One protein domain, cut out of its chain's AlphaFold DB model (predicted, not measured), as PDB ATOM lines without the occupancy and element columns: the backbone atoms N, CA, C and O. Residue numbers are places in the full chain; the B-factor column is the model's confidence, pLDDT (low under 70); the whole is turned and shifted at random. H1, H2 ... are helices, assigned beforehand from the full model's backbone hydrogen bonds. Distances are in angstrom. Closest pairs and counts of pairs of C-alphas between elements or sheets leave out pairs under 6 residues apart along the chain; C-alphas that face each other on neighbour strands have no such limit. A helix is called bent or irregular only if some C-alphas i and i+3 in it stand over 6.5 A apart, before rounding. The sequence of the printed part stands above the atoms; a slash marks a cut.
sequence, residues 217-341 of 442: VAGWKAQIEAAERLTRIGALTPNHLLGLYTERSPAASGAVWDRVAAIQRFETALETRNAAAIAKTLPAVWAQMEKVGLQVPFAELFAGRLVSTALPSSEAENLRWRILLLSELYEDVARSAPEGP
ATOM      1  N   VAL A 217      54.977   5.611  18.408       79.62
ATOM      2  CA  VAL A 217      55.243   7.054  18.472       79.62
ATOM      3  C   VAL A 217      54.141   7.789  19.246       79.62
ATOM      4  O   VAL A 217      54.354   8.893  19.749       79.62
ATOM      5  N   ALA A 218      52.932   7.231  19.330       86.00
ATOM      6  CA  ALA A 218      51.836   7.804  20.099       86.00
ATOM      7  C   ALA A 218      51.879   7.363  21.569       86.00
ATOM      8  O   ALA A 218      52.329   6.275  21.916       86.00
ATOM      9  N   GLY A 219      51.382   8.222  22.460       90.50
ATOM     10  CA  GLY A 219      51.223   7.855  23.864       90.50
ATOM     11  C   GLY A 219      50.151   6.775  24.039       90.50
ATOM     12  O   GLY A 219      49.137   6.786  23.347       90.50
ATOM     13  N   TRP A 220      50.324   5.898  25.031       93.50
ATOM     14  CA  TRP A 220      49.441   4.745  25.277       93.50
ATOM     15  C   TRP A 220      47.944   5.094  25.375       93.50
ATOM     16  O   TRP A 220      47.090   4.362  24.881       93.50
ATOM     17  N   LYS A 221      47.597   6.258  25.945       93.19
ATOM     18  CA  LYS A 221      46.203   6.736  25.966       93.19
ATOM     19  C   LYS A 221      45.642   6.936  24.548       93.19
ATOM     20  O   LYS A 221      44.528   6.497  24.284       93.19
ATOM     21  N   ALA A 222      46.402   7.584  23.664       93.06
ATOM     22  CA  ALA A 222      45.993   7.841  22.285       93.06
ATOM     23  C   ALA A 222      45.896   6.535  21.484       93.06
ATOM     24  O   ALA A 222      44.920   6.344  20.765       93.06
ATOM     25  N   GLN A 223      46.831   5.599  21.698       95.12
ATOM     26  CA  GLN A 223      46.767   4.250  21.121       95.12
ATOM     27  C   GLN A 223      45.461   3.538  21.487       95.12
ATOM     28  O   GLN A 223      44.776   3.015  20.611       95.12
ATOM     29  N   ILE A 224      45.075   3.556  22.769       96.06
ATOM     30  CA  ILE A 224      43.818   2.943  23.212       96.06
ATOM     31  C   ILE A 224      42.610   3.657  22.594       96.06
ATOM     32  O   ILE A 224      41.729   2.994  22.060       96.06
ATOM     33  N   GLU A 225      42.547   4.991  22.628       95.62
ATOM     34  CA  GLU A 225      41.414   5.744  22.064       95.62
ATOM     35  C   GLU A 225      41.262   5.506  20.550       95.62
ATOM     36  O   GLU A 225      40.145   5.314  20.060       95.62
ATOM     37  N   ALA A 226      42.375   5.442  19.815       96.19
ATOM     38  CA  ALA A 226      42.402   5.077  18.405       96.19
ATOM     39  C   ALA A 226      41.932   3.633  18.175       96.19
ATOM     40  O   ALA A 226      41.062   3.388  17.334       96.19
ATOM     41  N   ALA A 227      42.446   2.682  18.956       96.88
ATOM     42  CA  ALA A 227      42.078   1.278  18.849       96.88
ATOM     43  C   ALA A 227      40.602   1.036  19.177       96.88
ATOM     44  O   ALA A 227      39.929   0.308  18.450       96.88
ATOM     45  N   GLU A 228      40.053   1.679  20.209       97.00
ATOM     46  CA  GLU A 228      38.622   1.635  20.529       97.00
ATOM     47  C   GLU A 228      37.784   2.196  19.374       97.00
ATOM     48  O   GLU A 228      36.806   1.578  18.943       97.00
ATOM     49  N   ARG A 229      38.195   3.345  18.826       95.62
ATOM     50  CA  ARG A 229      37.517   4.010  17.710       95.62
ATOM     51  C   ARG A 229      37.463   3.136  16.455       95.62
ATOM     52  O   ARG A 229      36.422   3.118  15.793       95.62
ATOM     53  N   LEU A 230      38.553   2.438  16.136       96.62
ATOM     54  CA  LEU A 230      38.664   1.548  14.976       96.62
ATOM     55  C   LEU A 230      37.997   0.186  15.215       96.62
ATOM     56  O   LEU A 230      37.331  -0.337  14.324       96.62
ATOM     57  N   THR A 231      38.089  -0.365  16.425       96.62
ATOM     58  CA  THR A 231      37.442  -1.641  16.781       96.62
ATOM     59  C   THR A 231      35.923  -1.512  16.768       96.62
ATOM     60  O   THR A 231      35.233  -2.401  16.279       96.62
ATOM     61  N   ARG A 232      35.381  -0.370  17.217       93.75
ATOM     62  CA  ARG A 232      33.934  -0.095  17.198       93.75
ATOM     63  C   ARG A 232      33.304  -0.199  15.808       93.75
ATOM     64  O   ARG A 232      32.118  -0.481  15.709       93.75
ATOM     65  N   ILE A 233      34.072   0.080  14.755       93.56
ATOM     66  CA  ILE A 233      33.605  -0.025  13.367       93.56
ATOM     67  C   ILE A 233      34.113  -1.293  12.673       93.56
ATOM     68  O   ILE A 233      33.870  -1.463  11.491       93.56
ATOM     69  N   GLY A 234      34.842  -2.171  13.368       92.38
ATOM     70  CA  GLY A 234      35.416  -3.385  12.783       92.38
ATOM     71  C   GLY A 234      36.655  -3.166  11.907       92.38
ATOM     72  O   GLY A 234      37.081  -4.096  11.230       92.38
ATOM     73  N   ALA A 235      37.257  -1.970  11.918       95.00
ATOM     74  CA  ALA A 235      38.499  -1.688  11.191       95.00
ATOM     75  C   ALA A 235      39.749  -2.247  11.900       95.00
ATOM     76  O   ALA A 235      40.768  -2.470  11.254       95.00
ATOM     77  N   LEU A 236      39.667  -2.491  13.213       95.62
ATOM     78  CA  LEU A 236      40.711  -3.136  14.011       95.62
ATOM     79  C   LEU A 236      40.149  -4.382  14.701       95.62
ATOM     80  O   LEU A 236      39.003  -4.390  15.152       95.62
ATOM     81  N   THR A 237      40.958  -5.441  14.796       94.75
ATOM     82  CA  THR A 237      40.521  -6.680  15.454       94.75
ATOM     83  C   THR A 237      40.386  -6.491  16.971       94.75
ATOM     84  O   THR A 237      41.247  -5.847  17.582       94.75
ATOM     85  N   PRO A 238      39.389  -7.122  17.621       96.06
ATOM     86  CA  PRO A 238      39.237  -7.033  19.072       96.06
ATOM     87  C   PRO A 238      40.471  -7.516  19.854       96.06
ATOM     88  O   PRO A 238      40.775  -6.984  20.919       96.06
ATOM     89  N   ASN A 239      41.219  -8.494  19.326       96.00
ATOM     90  CA  ASN A 239      42.430  -9.015  19.976       96.00
ATOM     91  C   ASN A 239      43.560  -7.981  20.036       96.00
ATOM     92  O   ASN A 239      44.286  -7.934  21.025       96.00
ATOM     93  N   HIS A 240      43.698  -7.135  19.010       95.62
ATOM     94  CA  HIS A 240      44.676  -6.047  19.039       95.62
ATOM     95  C   HIS A 240      44.328  -5.055  20.158       95.62
ATOM     96  O   HIS A 240      45.185  -4.713  20.971       95.62
ATOM     97  N   LEU A 241      43.055  -4.653  20.258       97.19
ATOM     98  CA  LEU A 241      42.586  -3.787  21.342       97.19
ATOM     99  C   LEU A 241      42.818  -4.421  22.723       97.19
ATOM    100  O   LEU A 241      43.261  -3.740  23.647       97.19
ATOM    101  N   LEU A 242      42.565  -5.725  22.862       96.81
ATOM    102  CA  LEU A 242      42.826  -6.441  24.109       96.81
ATOM    103  C   LEU A 242      44.313  -6.399  24.496       96.81
ATOM    104  O   LEU A 242      44.630  -6.197  25.668       96.81
ATOM    105  N   GLY A 243      45.218  -6.521  23.520       96.12
ATOM    106  CA  GLY A 243      46.657  -6.360  23.737       96.12
ATOM    107  C   GLY A 243      46.999  -5.005  24.360       96.12
ATOM    108  O   GLY A 243      47.702  -4.949  25.366       96.12
ATOM    109  N   LEU A 244      46.414  -3.919  23.846       95.94
ATOM    110  CA  LEU A 244      46.632  -2.567  24.374       95.94
ATOM    111  C   LEU A 244      46.051  -2.381  25.784       95.94
ATOM    112  O   LEU A 244      46.677  -1.743  26.631       95.94
ATOM    113  N   TYR A 245      44.877  -2.953  26.071       96.62
ATOM    114  CA  TYR A 245      44.280  -2.903  27.411       96.62
ATOM    115  C   TYR A 245      45.063  -3.694  28.462       96.62
ATOM    116  O   TYR A 245      44.953  -3.400  29.653       96.62
ATOM    117  N   THR A 246      45.834  -4.697  28.055       94.56
ATOM    118  CA  THR A 246      46.557  -5.597  28.969       94.56
ATOM    119  C   THR A 246      48.047  -5.292  29.077       94.56
ATOM    120  O   THR A 246      48.716  -5.840  29.947       94.56
ATOM    121  N   GLU A 247      48.558  -4.372  28.258       93.06
ATOM    122  CA  GLU A 247      49.984  -4.051  28.182       93.06
ATOM    123  C   GLU A 247      50.557  -3.505  29.500       93.06
ATOM    124  O   GLU A 247      51.683  -3.834  29.881       93.06
ATOM    125  N   ARG A 248      49.812  -2.637  30.200       92.25
ATOM    126  CA  ARG A 248      50.298  -1.925  31.396       92.25
ATOM    127  C   ARG A 248      49.192  -1.732  32.428       92.25
ATOM    128  O   ARG A 248      48.002  -1.784  32.121       92.25
ATOM    129  N   SER A 249      49.578  -1.447  33.669       91.06
ATOM    130  CA  SER A 249      48.630  -1.017  34.702       91.06
ATOM    131  C   SER A 249      48.048   0.367  34.372       91.06
ATOM    132  O   SER A 249      48.774   1.207  33.833       91.06
ATOM    133  N   PRO A 250      46.779   0.655  34.731       89.50
ATOM    134  CA  PRO A 250      46.167   1.962  34.511       89.50
ATOM    135  C   PRO A 250      47.023   3.088  35.097       89.50
ATOM    136  O   PRO A 250      47.384   3.051  36.274       89.50
ATOM    137  N   ALA A 251      47.339   4.094  34.281       82.25
ATOM    138  CA  ALA A 251      48.227   5.185  34.686       82.25
ATOM    139  C   ALA A 251      47.549   6.212  35.614       82.25
ATOM    140  O   ALA A 251      48.227   6.925  36.350       82.25
ATOM    141  N   ALA A 252      46.216   6.301  35.576       87.56
ATOM    142  CA  ALA A 252      45.410   7.190  36.408       87.56
ATOM    143  C   ALA A 252      43.993   6.611  36.603       87.56
ATOM    144  O   ALA A 252      43.735   5.458  36.264       87.56
ATOM    145  N   SER A 253      43.071   7.399  37.160       81.88
ATOM    146  CA  SER A 253      41.637   7.092  37.205       81.88
ATOM    147  C   SER A 253      40.862   7.900  36.158       81.88
ATOM    148  O   SER A 253      41.314   8.963  35.725       81.88
ATOM    149  N   GLY A 254      39.683   7.411  35.761       87.12
ATOM    150  CA  GLY A 254      38.772   8.118  34.861       87.12
ATOM    151  C   GLY A 254      38.899   7.737  33.384       87.12
ATOM    152  O   GLY A 254      39.974   7.403  32.879       87.12
ATOM    153  N   ALA A 255      37.775   7.846  32.669       88.06
ATOM    154  CA  ALA A 255      37.666   7.674  31.218       88.06
ATOM    155  C   ALA A 255      38.274   6.346  30.716       88.06
ATOM    156  O   ALA A 255      37.794   5.276  31.087       88.06
ATOM    157  N   VAL A 256      39.311   6.415  29.872       94.19
ATOM    158  CA  VAL A 256      40.031   5.257  29.310       94.19
ATOM    159  C   VAL A 256      40.542   4.330  30.414       94.19
ATOM    160  O   VAL A 256      40.414   3.112  30.316       94.19
ATOM    161  N   TRP A 257      41.059   4.886  31.509       96.25
ATOM    162  CA  TRP A 257      41.687   4.097  32.565       96.25
ATOM    163  C   TRP A 257      40.694   3.259  33.364       96.25
ATOM    164  O   TRP A 257      41.031   2.159  33.803       96.25
ATOM    165  N   ASP A 258      39.452   3.726  33.499       95.75
ATOM    166  CA  ASP A 258      38.391   2.938  34.126       95.75
ATOM    167  C   ASP A 258      38.023   1.724  33.264       95.75
ATOM    168  O   ASP A 258      37.723   0.659  33.810       95.75
ATOM    169  N   ARG A 259      38.085   1.857  31.930       96.38
ATOM    170  CA  ARG A 259      37.871   0.743  30.993       96.38
ATOM    171  C   ARG A 259      39.006  -0.269  31.074       96.38
ATOM    172  O   ARG A 259      38.728  -1.449  31.277       96.38
ATOM    173  N   VAL A 260      40.257   0.197  31.030       97.69
ATOM    174  CA  VAL A 260      41.459  -0.640  31.223       97.69
ATOM    175  C   VAL A 260      41.345  -1.430  32.530       97.69
ATOM    176  O   VAL A 260      41.431  -2.656  32.538       97.69
ATOM    177  N   ALA A 261      41.055  -0.747  33.641       97.25
ATOM    178  CA  ALA A 261      40.932  -1.385  34.947       97.25
ATOM    179  C   ALA A 261      39.759  -2.380  35.022       97.25
ATOM    180  O   ALA A 261      39.842  -3.376  35.743       97.25
ATOM    181  N   ALA A 262      38.643  -2.114  34.338       97.50
ATOM    182  CA  ALA A 262      37.502  -3.025  34.301       97.50
ATOM    183  C   ALA A 262      37.812  -4.299  33.500       97.50
ATOM    184  O   ALA A 262      37.520  -5.390  33.991       97.50
ATOM    185  N   ILE A 263      38.450  -4.165  32.332       97.75
ATOM    186  CA  ILE A 263      38.885  -5.294  31.495       97.75
ATOM    187  C   ILE A 263      39.877  -6.169  32.257       97.75
ATOM    188  O   ILE A 263      39.624  -7.356  32.425       97.75
ATOM    189  N   GLN A 264      40.934  -5.584  32.825       97.12
ATOM    190  CA  GLN A 264      41.953  -6.346  33.555       97.12
ATOM    191  C   GLN A 264      41.370  -7.111  34.752       97.12
ATOM    192  O   GLN A 264      41.642  -8.296  34.932       97.12
ATOM    193  N   ARG A 265      40.499  -6.474  35.552       96.88
ATOM    194  CA  ARG A 265      39.820  -7.158  36.670       96.88
ATOM    195  C   ARG A 265      38.917  -8.292  36.193       96.88
ATOM    196  O   ARG A 265      38.807  -9.311  36.875       96.88
ATOM    197  N   PHE A 266      38.234  -8.101  35.068       97.44
ATOM    198  CA  PHE A 266      37.394  -9.131  34.474       97.44
ATOM    199  C   PHE A 266      38.230 -10.305  33.950       97.44
ATOM    200  O   PHE A 266      37.892 -11.453  34.230       97.44
ATOM    201  N   GLU A 267      39.364 -10.046  33.300       96.31
ATOM    202  CA  GLU A 267      40.274 -11.098  32.841       96.31
ATOM    203  C   GLU A 267      40.865 -11.910  33.986       96.31
ATOM    204  O   GLU A 267      40.794 -13.136  33.944       96.31
ATOM    205  N   THR A 268      41.317 -11.270  35.066       95.62
ATOM    206  CA  THR A 268      41.762 -11.996  36.266       95.62
ATOM    207  C   THR A 268      40.647 -12.886  36.845       95.62
ATOM    208  O   THR A 268      40.891 -14.006  37.305       95.62
ATOM    209  N   ALA A 269      39.390 -12.427  36.815       95.62
ATOM    210  CA  ALA A 269      38.253 -13.238  37.253       95.62
ATOM    211  C   ALA A 269      38.012 -14.452  36.331       95.62
ATOM    212  O   ALA A 269      37.722 -15.545  36.824       95.62
ATOM    213  N   LEU A 270      38.176 -14.283  35.015       94.88
ATOM    214  CA  LEU A 270      38.094 -15.373  34.038       94.88
ATOM    215  C   LEU A 270      39.236 -16.387  34.202       94.88
ATOM    216  O   LEU A 270      38.988 -17.593  34.173       94.88
ATOM    217  N   GLU A 271      40.470 -15.926  34.410       93.88
ATOM    218  CA  GLU A 271      41.654 -16.776  34.602       93.88
ATOM    219  C   GLU A 271      41.532 -17.666  35.839       93.88
ATOM    220  O   GLU A 271      41.817 -18.863  35.791       93.88
ATOM    221  N   THR A 272      41.039 -17.098  36.942       92.50
ATOM    222  CA  THR A 272      40.803 -17.839  38.190       92.50
ATOM    223  C   THR A 272      39.587 -18.769  38.123       92.50
ATOM    224  O   THR A 272      39.362 -19.532  39.063       92.50
ATOM    225  N   ARG A 273      38.799 -18.722  37.033       89.38
ATOM    226  CA  ARG A 273      37.551 -19.485  36.819       89.38
ATOM    227  C   ARG A 273      36.565 -19.385  37.987       89.38
ATOM    228  O   ARG A 273      35.780 -20.297  38.246       89.38
ATOM    229  N   ASN A 274      36.603 -18.273  38.715       92.75
ATOM    230  CA  ASN A 274      35.758 -18.060  39.877       92.75
ATOM    231  C   ASN A 274      34.427 -17.437  39.435       92.75
ATOM    232  O   ASN A 274      34.347 -16.232  39.202       92.75
ATOM    233  N   ALA A 275      33.369 -18.249  39.360       95.25
ATOM    234  CA  ALA A 275      32.044 -17.812  38.913       95.25
ATOM    235  C   ALA A 275      31.484 -16.624  39.721       95.25
ATOM    236  O   ALA A 275      30.845 -15.740  39.155       95.25
ATOM    237  N   ALA A 276      31.765 -16.549  41.027       95.44
ATOM    238  CA  ALA A 276      31.340 -15.419  41.854       95.44
ATOM    239  C   ALA A 276      32.129 -14.139  41.532       95.44
ATOM    240  O   ALA A 276      31.558 -13.048  41.513       95.44
ATOM    241  N   ALA A 277      33.430 -14.260  41.245       96.19
ATOM    242  CA  ALA A 277      34.244 -13.127  40.812       96.19
ATOM    243  C   ALA A 277      33.800 -12.618  39.434       96.19
ATOM    244  O   ALA A 277      33.628 -11.413  39.273       96.19
ATOM    245  N   ILE A 278      33.545 -13.526  38.485       97.19
ATOM    246  CA  ILE A 278      33.053 -13.198  37.138       97.19
ATOM    247  C   ILE A 278      31.694 -12.500  37.226       97.19
ATOM    248  O   ILE A 278      31.517 -11.436  36.643       97.19
ATOM    249  N   ALA A 279      30.753 -13.031  38.013       97.12
ATOM    250  CA  ALA A 279      29.444 -12.407  38.203       97.12
ATOM    251  C   ALA A 279      29.527 -10.995  38.805       97.12
ATOM    252  O   ALA A 279      28.693 -10.147  38.505       97.12
ATOM    253  N   LYS A 280      30.547 -10.723  39.630       96.69
ATOM    254  CA  LYS A 280      30.775  -9.398  40.218       96.69
ATOM    255  C   LYS A 280      31.404  -8.410  39.231       96.69
ATOM    256  O   LYS A 280      31.109  -7.219  39.305       96.69
ATOM    257  N   THR A 281      32.298  -8.863  38.354       97.62
ATOM    258  CA  THR A 281      33.041  -7.984  37.433       97.62
ATOM    259  C   THR A 281      32.340  -7.788  36.088       97.62
ATOM    260  O   THR A 281      32.492  -6.719  35.496       97.62
ATOM    261  N   LEU A 282      31.532  -8.756  35.636       98.00
ATOM    262  CA  LEU A 282      30.864  -8.736  34.331       98.00
ATOM    263  C   LEU A 282      29.966  -7.500  34.109       98.00
ATOM    264  O   LEU A 282      30.152  -6.838  33.089       98.00
ATOM    265  N   PRO A 283      29.063  -7.099  35.031       97.31
ATOM    266  CA  PRO A 283      28.235  -5.905  34.818       97.31
ATOM    267  C   PRO A 283      29.060  -4.617  34.717       97.31
ATOM    268  O   PRO A 283      28.758  -3.736  33.915       97.31
ATOM    269  N   ALA A 284      30.134  -4.516  35.507       96.88
ATOM    270  CA  ALA A 284      30.981  -3.329  35.535       96.88
ATOM    271  C   ALA A 284      31.769  -3.154  34.230       96.88
ATOM    272  O   ALA A 284      31.839  -2.042  33.708       96.88
ATOM    273  N   VAL A 285      32.347  -4.235  33.691       98.00
ATOM    274  CA  VAL A 285      33.053  -4.173  32.402       98.00
ATOM    275  C   VAL A 285      32.080  -3.989  31.240       98.00
ATOM    276  O   VAL A 285      32.358  -3.200  30.343       98.00
ATOM    277  N   TRP A 286      30.899  -4.610  31.298       97.75
ATOM    278  CA  TRP A 286      29.862  -4.437  30.284       97.75
ATOM    279  C   TRP A 286      29.421  -2.976  30.152       97.75
ATOM    280  O   TRP A 286      29.467  -2.414  29.059       97.75
ATOM    281  N   ALA A 287      29.118  -2.319  31.275       96.81
ATOM    282  CA  ALA A 287      28.757  -0.902  31.297       96.81
ATOM    283  C   ALA A 287      29.887   0.012  30.780       96.81
ATOM    284  O   ALA A 287      29.633   1.099  30.265       96.81
ATOM    285  N   GLN A 288      31.152  -0.396  30.925       97.38
ATOM    286  CA  GLN A 288      32.285   0.335  30.357       97.38
ATOM    287  C   GLN A 288      32.373   0.183  28.837       97.38
ATOM    288  O   GLN A 288      32.658   1.166  28.157       97.38
ATOM    289  N   MET A 289      32.099  -1.011  28.306       97.31
ATOM    290  CA  MET A 289      32.049  -1.251  26.861       97.31
ATOM    291  C   MET A 289      30.854  -0.544  26.216       97.31
ATOM    292  O   MET A 289      30.993   0.020  25.134       97.31
ATOM    293  N   GLU A 290      29.714  -0.493  26.906       95.62
ATOM    294  CA  GLU A 290      28.510   0.208  26.453       95.62
ATOM    295  C   GLU A 290      28.741   1.700  26.206       95.62
ATOM    296  O   GLU A 290      28.366   2.215  25.155       95.62
ATOM    297  N   LYS A 291      29.457   2.382  27.109       94.81
ATOM    298  CA  LYS A 291      29.785   3.815  26.973       94.81
ATOM    299  C   LYS A 291      30.536   4.163  25.690       94.81
ATOM    300  O   LYS A 291      30.512   5.319  25.273       94.81
ATOM    301  N   VAL A 292      31.247   3.201  25.109       94.75
ATOM    302  CA  VAL A 292      32.080   3.401  23.920       94.75
ATOM    303  C   VAL A 292      31.638   2.554  22.729       94.75
ATOM    304  O   VAL A 292      32.298   2.600  21.699       94.75
ATOM    305  N   GLY A 293      30.512   1.837  22.815       94.56
ATOM    306  CA  GLY A 293      29.988   1.033  21.706       94.56
ATOM    307  C   GLY A 293      30.801  -0.232  21.398       94.56
ATOM    308  O   GLY A 293      30.884  -0.630  20.240       94.56
ATOM    309  N   LEU A 294      31.444  -0.842  22.399       97.00
ATOM    310  CA  LEU A 294      32.312  -2.023  22.242       97.00
ATOM    311  C   LEU A 294      31.674  -3.339  22.719       97.00
ATOM    312  O   LEU A 294      32.366  -4.340  22.893       97.00
ATOM    313  N   GLN A 295      30.354  -3.368  22.907       97.06
ATOM    314  CA  GLN A 295      29.606  -4.546  23.362       97.06
ATOM    315  C   GLN A 295      29.835  -5.798  22.499       97.06
ATOM    316  O   GLN A 295      30.076  -6.879  23.034       97.06
ATOM    317  N   VAL A 296      29.764  -5.664  21.169       97.12
ATOM    318  CA  VAL A 296      29.941  -6.799  20.243       97.12
ATOM    319  C   VAL A 296      31.403  -7.269  20.200       97.12
ATOM    320  O   VAL A 296      31.621  -8.454  20.447       97.12
ATOM    321  N   PRO A 297      32.415  -6.391  20.027       97.12
ATOM    322  CA  PRO A 297      33.823  -6.780  20.180       97.12
ATOM    323  C   PRO A 297      34.133  -7.483  21.509       97.12
ATOM    324  O   PRO A 297      34.872  -8.465  21.543       97.12
ATOM    325  N   PHE A 298      33.541  -7.018  22.613       98.19
ATOM    326  CA  PHE A 298      33.669  -7.673  23.913       98.19
ATOM    327  C   PHE A 298      33.084  -9.092  23.899       98.19
ATOM    328  O   PHE A 298      33.724 -10.031  24.375       98.19
ATOM    329  N   ALA A 299      31.886  -9.273  23.336       97.69
ATOM    330  CA  ALA A 299      31.279 -10.592  23.197       97.69
ATOM    331  C   ALA A 299      32.159 -11.535  22.363       97.69
ATOM    332  O   ALA A 299      32.407 -12.661  22.789       97.69
ATOM    333  N   GLU A 300      32.693 -11.074  21.229       95.44
ATOM    334  CA  GLU A 300      33.590 -11.860  20.370       95.44
ATOM    335  C   GLU A 300      34.862 -12.317  21.107       95.44
ATOM    336  O   GLU A 300      35.256 -13.477  20.993       95.44
ATOM    337  N   LEU A 301      35.471 -11.445  21.920       96.31
ATOM    338  CA  LEU A 301      36.677 -11.764  22.696       96.31
ATOM    339  C   LEU A 301      36.447 -12.805  23.792       96.31
ATOM    340  O   LEU A 301      37.292 -13.671  24.037       96.31
ATOM    341  N   PHE A 302      35.333 -12.682  24.515       97.06
ATOM    342  CA  PHE A 302      35.153 -13.387  25.783       97.06
ATOM    343  C   PHE A 302      34.123 -14.518  25.730       97.06
ATOM    344  O   PHE A 302      34.083 -15.320  26.667       97.06
ATOM    345  N   ALA A 303      33.344 -14.660  24.651       96.19
ATOM    346  CA  ALA A 303      32.290 -15.671  24.542       96.19
ATOM    347  C   ALA A 303      32.786 -17.099  24.800       96.19
ATOM    348  O   ALA A 303      32.190 -17.820  25.601       96.19
ATOM    349  N   GLY A 304      33.922 -17.488  24.215       94.25
ATOM    350  CA  GLY A 304      34.494 -18.825  24.411       94.25
ATOM    351  C   GLY A 304      34.868 -19.135  25.868       94.25
ATOM    352  O   GLY A 304      34.756 -20.277  26.301       94.25
ATOM    353  N   ARG A 305      35.262 -18.123  26.656       94.00
ATOM    354  CA  ARG A 305      35.559 -18.273  28.096       94.00
ATOM    355  C   ARG A 305      34.296 -18.177  28.964       94.00
ATOM    356  O   ARG A 305      34.226 -18.783  30.033       94.00
ATOM    357  N   LEU A 306      33.294 -17.424  28.511       94.69
ATOM    358  CA  LEU A 306      32.031 -17.220  29.219       94.69
ATOM    359  C   LEU A 306      31.054 -18.388  29.058       94.69
ATOM    360  O   LEU A 306      30.310 -18.679  29.994       94.69
ATOM    361  N   VAL A 307      31.042 -19.070  27.909       94.44
ATOM    362  CA  VAL A 307      30.060 -20.128  27.620       94.44
ATOM    363  C   VAL A 307      30.138 -21.286  28.621       94.44
ATOM    364  O   VAL A 307      29.104 -21.808  29.028       94.44
ATOM    365  N   SER A 308      31.341 -21.621  29.099       88.38
ATOM    366  CA  SER A 308      31.594 -22.740  30.015       88.38
ATOM    367  C   SER A 308      31.331 -22.439  31.496       88.38
ATOM    368  O   SER A 308      31.565 -23.306  32.336       88.38
ATOM    369  N   THR A 309      30.902 -21.222  31.841       90.25
ATOM    370  CA  THR A 309      30.777 -20.782  33.237       90.25
ATOM    371  C   THR A 309      29.345 -20.355  33.535       90.25
ATOM    372  O   THR A 309      28.914 -19.303  33.072       90.25
ATOM    373  N   ALA A 310      28.622 -21.140  34.335       90.75
ATOM    374  CA  ALA A 310      27.324 -20.734  34.876       90.75
ATOM    375  C   ALA A 310      27.525 -19.731  36.022       90.75
ATOM    376  O   ALA A 310      28.345 -19.968  36.918       90.75
ATOM    377  N   LEU A 311      26.798 -18.614  36.001       94.81
ATOM    378  CA  LEU A 311      26.917 -17.573  37.020       94.81
ATOM    379  C   LEU A 311      25.868 -17.749  38.126       94.81
ATOM    380  O   LEU A 311      24.733 -18.132  37.856       94.81
ATOM    381  N   PRO A 312      26.234 -17.485  39.395       93.75
ATOM    382  CA  PRO A 312      25.403 -17.830  40.546       93.75
ATOM    383  C   PRO A 312      24.124 -16.996  40.690       93.75
ATOM    384  O   PRO A 312      23.175 -17.469  41.313       93.75
ATOM    385  N   SER A 313      24.083 -15.761  40.180       92.25
ATOM    386  CA  SER A 313      22.882 -14.918  40.231       92.25
ATOM    387  C   SER A 313      22.140 -14.945  38.900       92.25
ATOM    388  O   SER A 313      22.758 -14.897  37.837       92.25
ATOM    389  N   SER A 314      20.804 -14.959  38.957       93.38
ATOM    390  CA  SER A 314      19.958 -14.930  37.759       93.38
ATOM    391  C   SER A 314      20.240 -13.703  36.893       93.38
ATOM    392  O   SER A 314      20.329 -13.829  35.679       93.38
ATOM    393  N   GLU A 315      20.445 -12.531  37.494       93.94
ATOM    394  CA  GLU A 315      20.790 -11.297  36.777       93.94
ATOM    395  C   GLU A 315      22.111 -11.422  36.003       93.94
ATOM    396  O   GLU A 315      22.156 -11.122  34.810       93.94
ATOM    397  N   ALA A 316      23.175 -11.917  36.647       95.12
ATOM    398  CA  ALA A 316      24.467 -12.083  35.985       95.12
ATOM    399  C   ALA A 316      24.400 -13.158  34.895       95.12
ATOM    400  O   ALA A 316      25.000 -12.991  33.837       95.12
ATOM    401  N   GLU A 317      23.648 -14.232  35.128       96.12
ATOM    402  CA  GLU A 317      23.446 -15.301  34.152       96.12
ATOM    403  C   GLU A 317      22.663 -14.819  32.922       96.12
ATOM    404  O   GLU A 317      23.040 -15.113  31.789       96.12
ATOM    405  N   ASN A 318      21.628 -14.000  33.128       95.69
ATOM    406  CA  ASN A 318      20.887 -13.347  32.053       95.69
ATOM    407  C   ASN A 318      21.784 -12.393  31.249       95.69
ATOM    408  O   ASN A 318      21.756 -12.415  30.018       95.69
ATOM    409  N   LEU A 319      22.615 -11.592  31.927       96.12
ATOM    410  CA  LEU A 319      23.585 -10.721  31.265       96.12
ATOM    411  C   LEU A 319      24.604 -11.536  30.456       96.12
ATOM    412  O   LEU A 319      24.819 -11.250  29.283       96.12
ATOM    413  N   ARG A 320      25.192 -12.583  31.047       96.94
ATOM    414  CA  ARG A 320      26.121 -13.488  30.357       96.94
ATOM    415  C   ARG A 320      25.495 -14.069  29.098       96.94
ATOM    416  O   ARG A 320      26.123 -14.039  28.046       96.94
ATOM    417  N   TRP A 321      24.272 -14.582  29.197       97.06
ATOM    418  CA  TRP A 321      23.575 -15.176  28.062       97.06
ATOM    419  C   TRP A 321      23.312 -14.156  26.943       97.06
ATOM    420  O   TRP A 321      23.609 -14.439  25.783       97.06
ATOM    421  N   ARG A 322      22.865 -12.939  27.280       96.56
ATOM    422  CA  ARG A 322      22.695 -11.839  26.309       96.56
ATOM    423  C   ARG A 322      24.010 -11.455  25.626       96.56
ATOM    424  O   ARG A 322      24.021 -11.217  24.425       96.56
ATOM    425  N   ILE A 323      25.121 -11.438  26.362       97.38
ATOM    426  CA  ILE A 323      26.454 -11.196  25.790       97.38
ATOM    427  C   ILE A 323      26.823 -12.313  24.808       97.38
ATOM    428  O   ILE A 323      27.295 -12.034  23.712       97.38
ATOM    429  N   LEU A 324      26.571 -13.577  25.157       97.62
ATOM    430  CA  LEU A 324      26.861 -14.711  24.275       97.62
ATOM    431  C   LEU A 324      26.047 -14.677  22.973       97.62
ATOM    432  O   LEU A 324      26.578 -15.056  21.928       97.62
ATOM    433  N   LEU A 325      24.812 -14.166  23.003       97.69
ATOM    434  CA  LEU A 325      23.990 -13.955  21.803       97.69
ATOM    435  C   LEU A 325      24.560 -12.924  20.817       97.69
ATOM    436  O   LEU A 325      24.140 -12.891  19.664       97.69
ATOM    437  N   LEU A 326      25.509 -12.087  21.240       97.50
ATOM    438  CA  LEU A 326      26.190 -11.129  20.365       97.50
ATOM    439  C   LEU A 326      27.447 -11.711  19.701       97.50
ATOM    440  O   LEU A 326      28.109 -11.009  18.940       97.50
ATOM    441  N   SER A 327      27.786 -12.969  19.992       96.62
ATOM    442  CA  SER A 327      28.979 -13.652  19.486       96.62
ATOM    443  C   SER A 327      28.653 -14.682  18.399       96.62
ATOM    444  O   SER A 327      27.493 -14.971  18.114       96.62
ATOM    445  N   GLU A 328      29.688 -15.315  17.846       94.88
ATOM    446  CA  GLU A 328      29.559 -16.463  16.937       94.88
ATOM    447  C   GLU A 328      28.800 -17.658  17.551       94.88
ATOM    448  O   GLU A 328      28.294 -18.501  16.820       94.88
ATOM    449  N   LEU A 329      28.688 -17.732  18.883       96.25
ATOM    450  CA  LEU A 329      28.016 -18.828  19.592       96.25
ATOM    451  C   LEU A 329      26.494 -18.643  19.719       96.25
ATOM    452  O   LEU A 329      25.849 -19.454  20.385       96.25
ATOM    453  N   TYR A 330      25.920 -17.578  19.143       97.50
ATOM    454  CA  TYR A 330      24.536 -17.159  19.402       97.50
ATOM    455  C   TYR A 330      23.495 -18.272  19.189       97.50
ATOM    456  O   TYR A 330      22.587 -18.423  20.006       97.50
ATOM    457  N   GLU A 331      23.635 -19.079  18.134       96.00
ATOM    458  CA  GLU A 331      22.688 -20.151  17.811       96.00
ATOM    459  C   GLU A 331      22.770 -21.311  18.817       96.00
ATOM    460  O   GLU A 331      21.747 -21.818  19.280       96.00
ATOM    461  N   ASP A 332      23.980 -21.699  19.230       95.62
ATOM    462  CA  ASP A 332      24.167 -22.784  20.194       95.62
ATOM    463  C   ASP A 332      23.675 -22.393  21.593       95.62
ATOM    464  O   ASP A 332      22.986 -23.179  22.251       95.62
ATOM    465  N   VAL A 333      23.970 -21.169  22.048       95.88
ATOM    466  CA  VAL A 333      23.556 -20.699  23.385       95.88
ATOM    467  C   VAL A 333      22.056 -20.418  23.473       95.88
ATOM    468  O   VAL A 333      21.485 -20.460  24.566       95.88
ATOM    469  N   ALA A 334      21.389 -20.173  22.343       95.62
ATOM    470  CA  ALA A 334      19.944 -19.979  22.293       95.62
ATOM    471  C   ALA A 334      19.152 -21.233  22.697       95.62
ATOM    472  O   ALA A 334      18.018 -21.116  23.159       95.62
ATOM    473  N   ARG A 335      19.746 -22.432  22.588       93.25
ATOM    474  CA  ARG A 335      19.107 -23.701  22.991       93.25
ATOM    475  C   ARG A 335      18.900 -23.825  24.500       93.25
ATOM    476  O   ARG A 335      18.081 -24.626  24.942       93.25
ATOM    477  N   SER A 336      19.643 -23.054  25.289       89.81
ATOM    478  CA  SER A 336      19.612 -23.077  26.751       89.81
ATOM    479  C   SER A 336      19.400 -21.669  27.305       89.81
ATOM    480  O   SER A 336      20.244 -21.147  28.037       89.81
ATOM    481  N   ALA A 337      18.294 -21.030  26.917       92.75
ATOM    482  CA  ALA A 337      17.919 -19.727  27.452       92.75
ATOM    483  C   ALA A 337      17.675 -19.815  28.974       92.75
ATOM    484  O   ALA A 337      16.942 -20.706  29.417       92.75
ATOM    485  N   PRO A 338      18.263 -18.919  29.788       92.81
ATOM    486  CA  PRO A 338      18.030 -18.910  31.223       92.81
ATOM    487  C   PRO A 338      16.607 -18.441  31.539       92.81
ATOM    488  O   PRO A 338      16.029 -17.617  30.820       92.81
ATOM    489  N   GLU A 339      16.069 -18.917  32.663       88.38
ATOM    490  CA  GLU A 339      14.857 -18.342  33.244       88.38
ATOM    491  C   GLU A 339      15.076 -16.851  33.532       88.38
ATOM    492  O   GLU A 339      16.137 -16.425  34.010       88.38
ATOM    493  N   GLY A 340      14.080 -16.026  33.217       83.50
ATOM    494  CA  GLY A 340      14.259 -14.584  33.275       83.50
ATOM    495  C   GLY A 340      13.184 -13.806  32.518       83.50
ATOM    496  O   GLY A 340      12.035 -14.249  32.447       83.50
ATOM    497  N   PRO A 341      13.536 -12.625  31.979       86.12
ATOM    498  CA  PRO A 341      12.612 -11.775  31.239       86.12
ATOM    499  C   PRO A 341      11.942 -12.514  30.078       86.12
ATOM    500  O   PRO A 341      12.583 -13.292  29.373       86.12
TER     501      PRO A 341
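This is residues 217 to 341 of the 442 residues of an uncharacterized protein of Ruegeria lacuscaerulensis (strain DSM 11314 / KCTC 2953 / ITI-1157) (UniProt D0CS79). Three helices with roughly aligned lines, H3, H4 and H5, make the middle of an elongated all-helix body; at one end the hairpin of H1 and H2 packs on it, with H2 crossing H3 and H5, and at the other end H6 crosses H4 and H5. Short H7 sits beyond H6. The printed part has 125 residues, with seven named helices, H1 to H7 in chain order, and no named strand. It is compact, with a radius of gyration of the C-alphas of 14.6 A and spans of 49 by 28 by 23 A.

Find C-alpha 220 at (49.441, 4.745, 25.277); H1 runs from there to residue 231, and H2 takes residues 238 to 246. H3, residues 256 to 271, is 22.7 A long; H4, residues 275 to 290, is 22.2 A. H5 takes residues 295 to 306, H6 314 to 324 and H7 330 to 334, ending at (19.944, -19.979, 22.293). H4 has a kink of 32 degrees near residue 282 and is only just irregular, with C-alphas 280 and 283 6.9 A apart; H5 is irregular, with C-alphas 301 and 304 7.6 A apart.

Look first at the hairpin of H1 and H2, which touch at Ala 227 and Leu 241, C-alphas 5.7 A apart. H2 touches H3, about perpendicular at 81 degrees, closest at C-alphas 245 and 260, 5.3 A; H3 does so with residues 260 to 264 alone. H3 and H4 form a hairpin, closest at C-alphas 262 and 285, 5.0 A. H5 touches H6, closest at C-alphas 299 and 323, 5.5 A. Each O i to N i+4 pair is within hydrogen-bond range in H1, H2, H3, H6 and H7, against 10 of 12 in H4 and 6 of 8 in H5.

The farthest C-alphas, those of Val 217 and Glu 339, are 49.9 A apart. The printed part has no cut, no link is long, and no printed residue is under 70 in pLDDT.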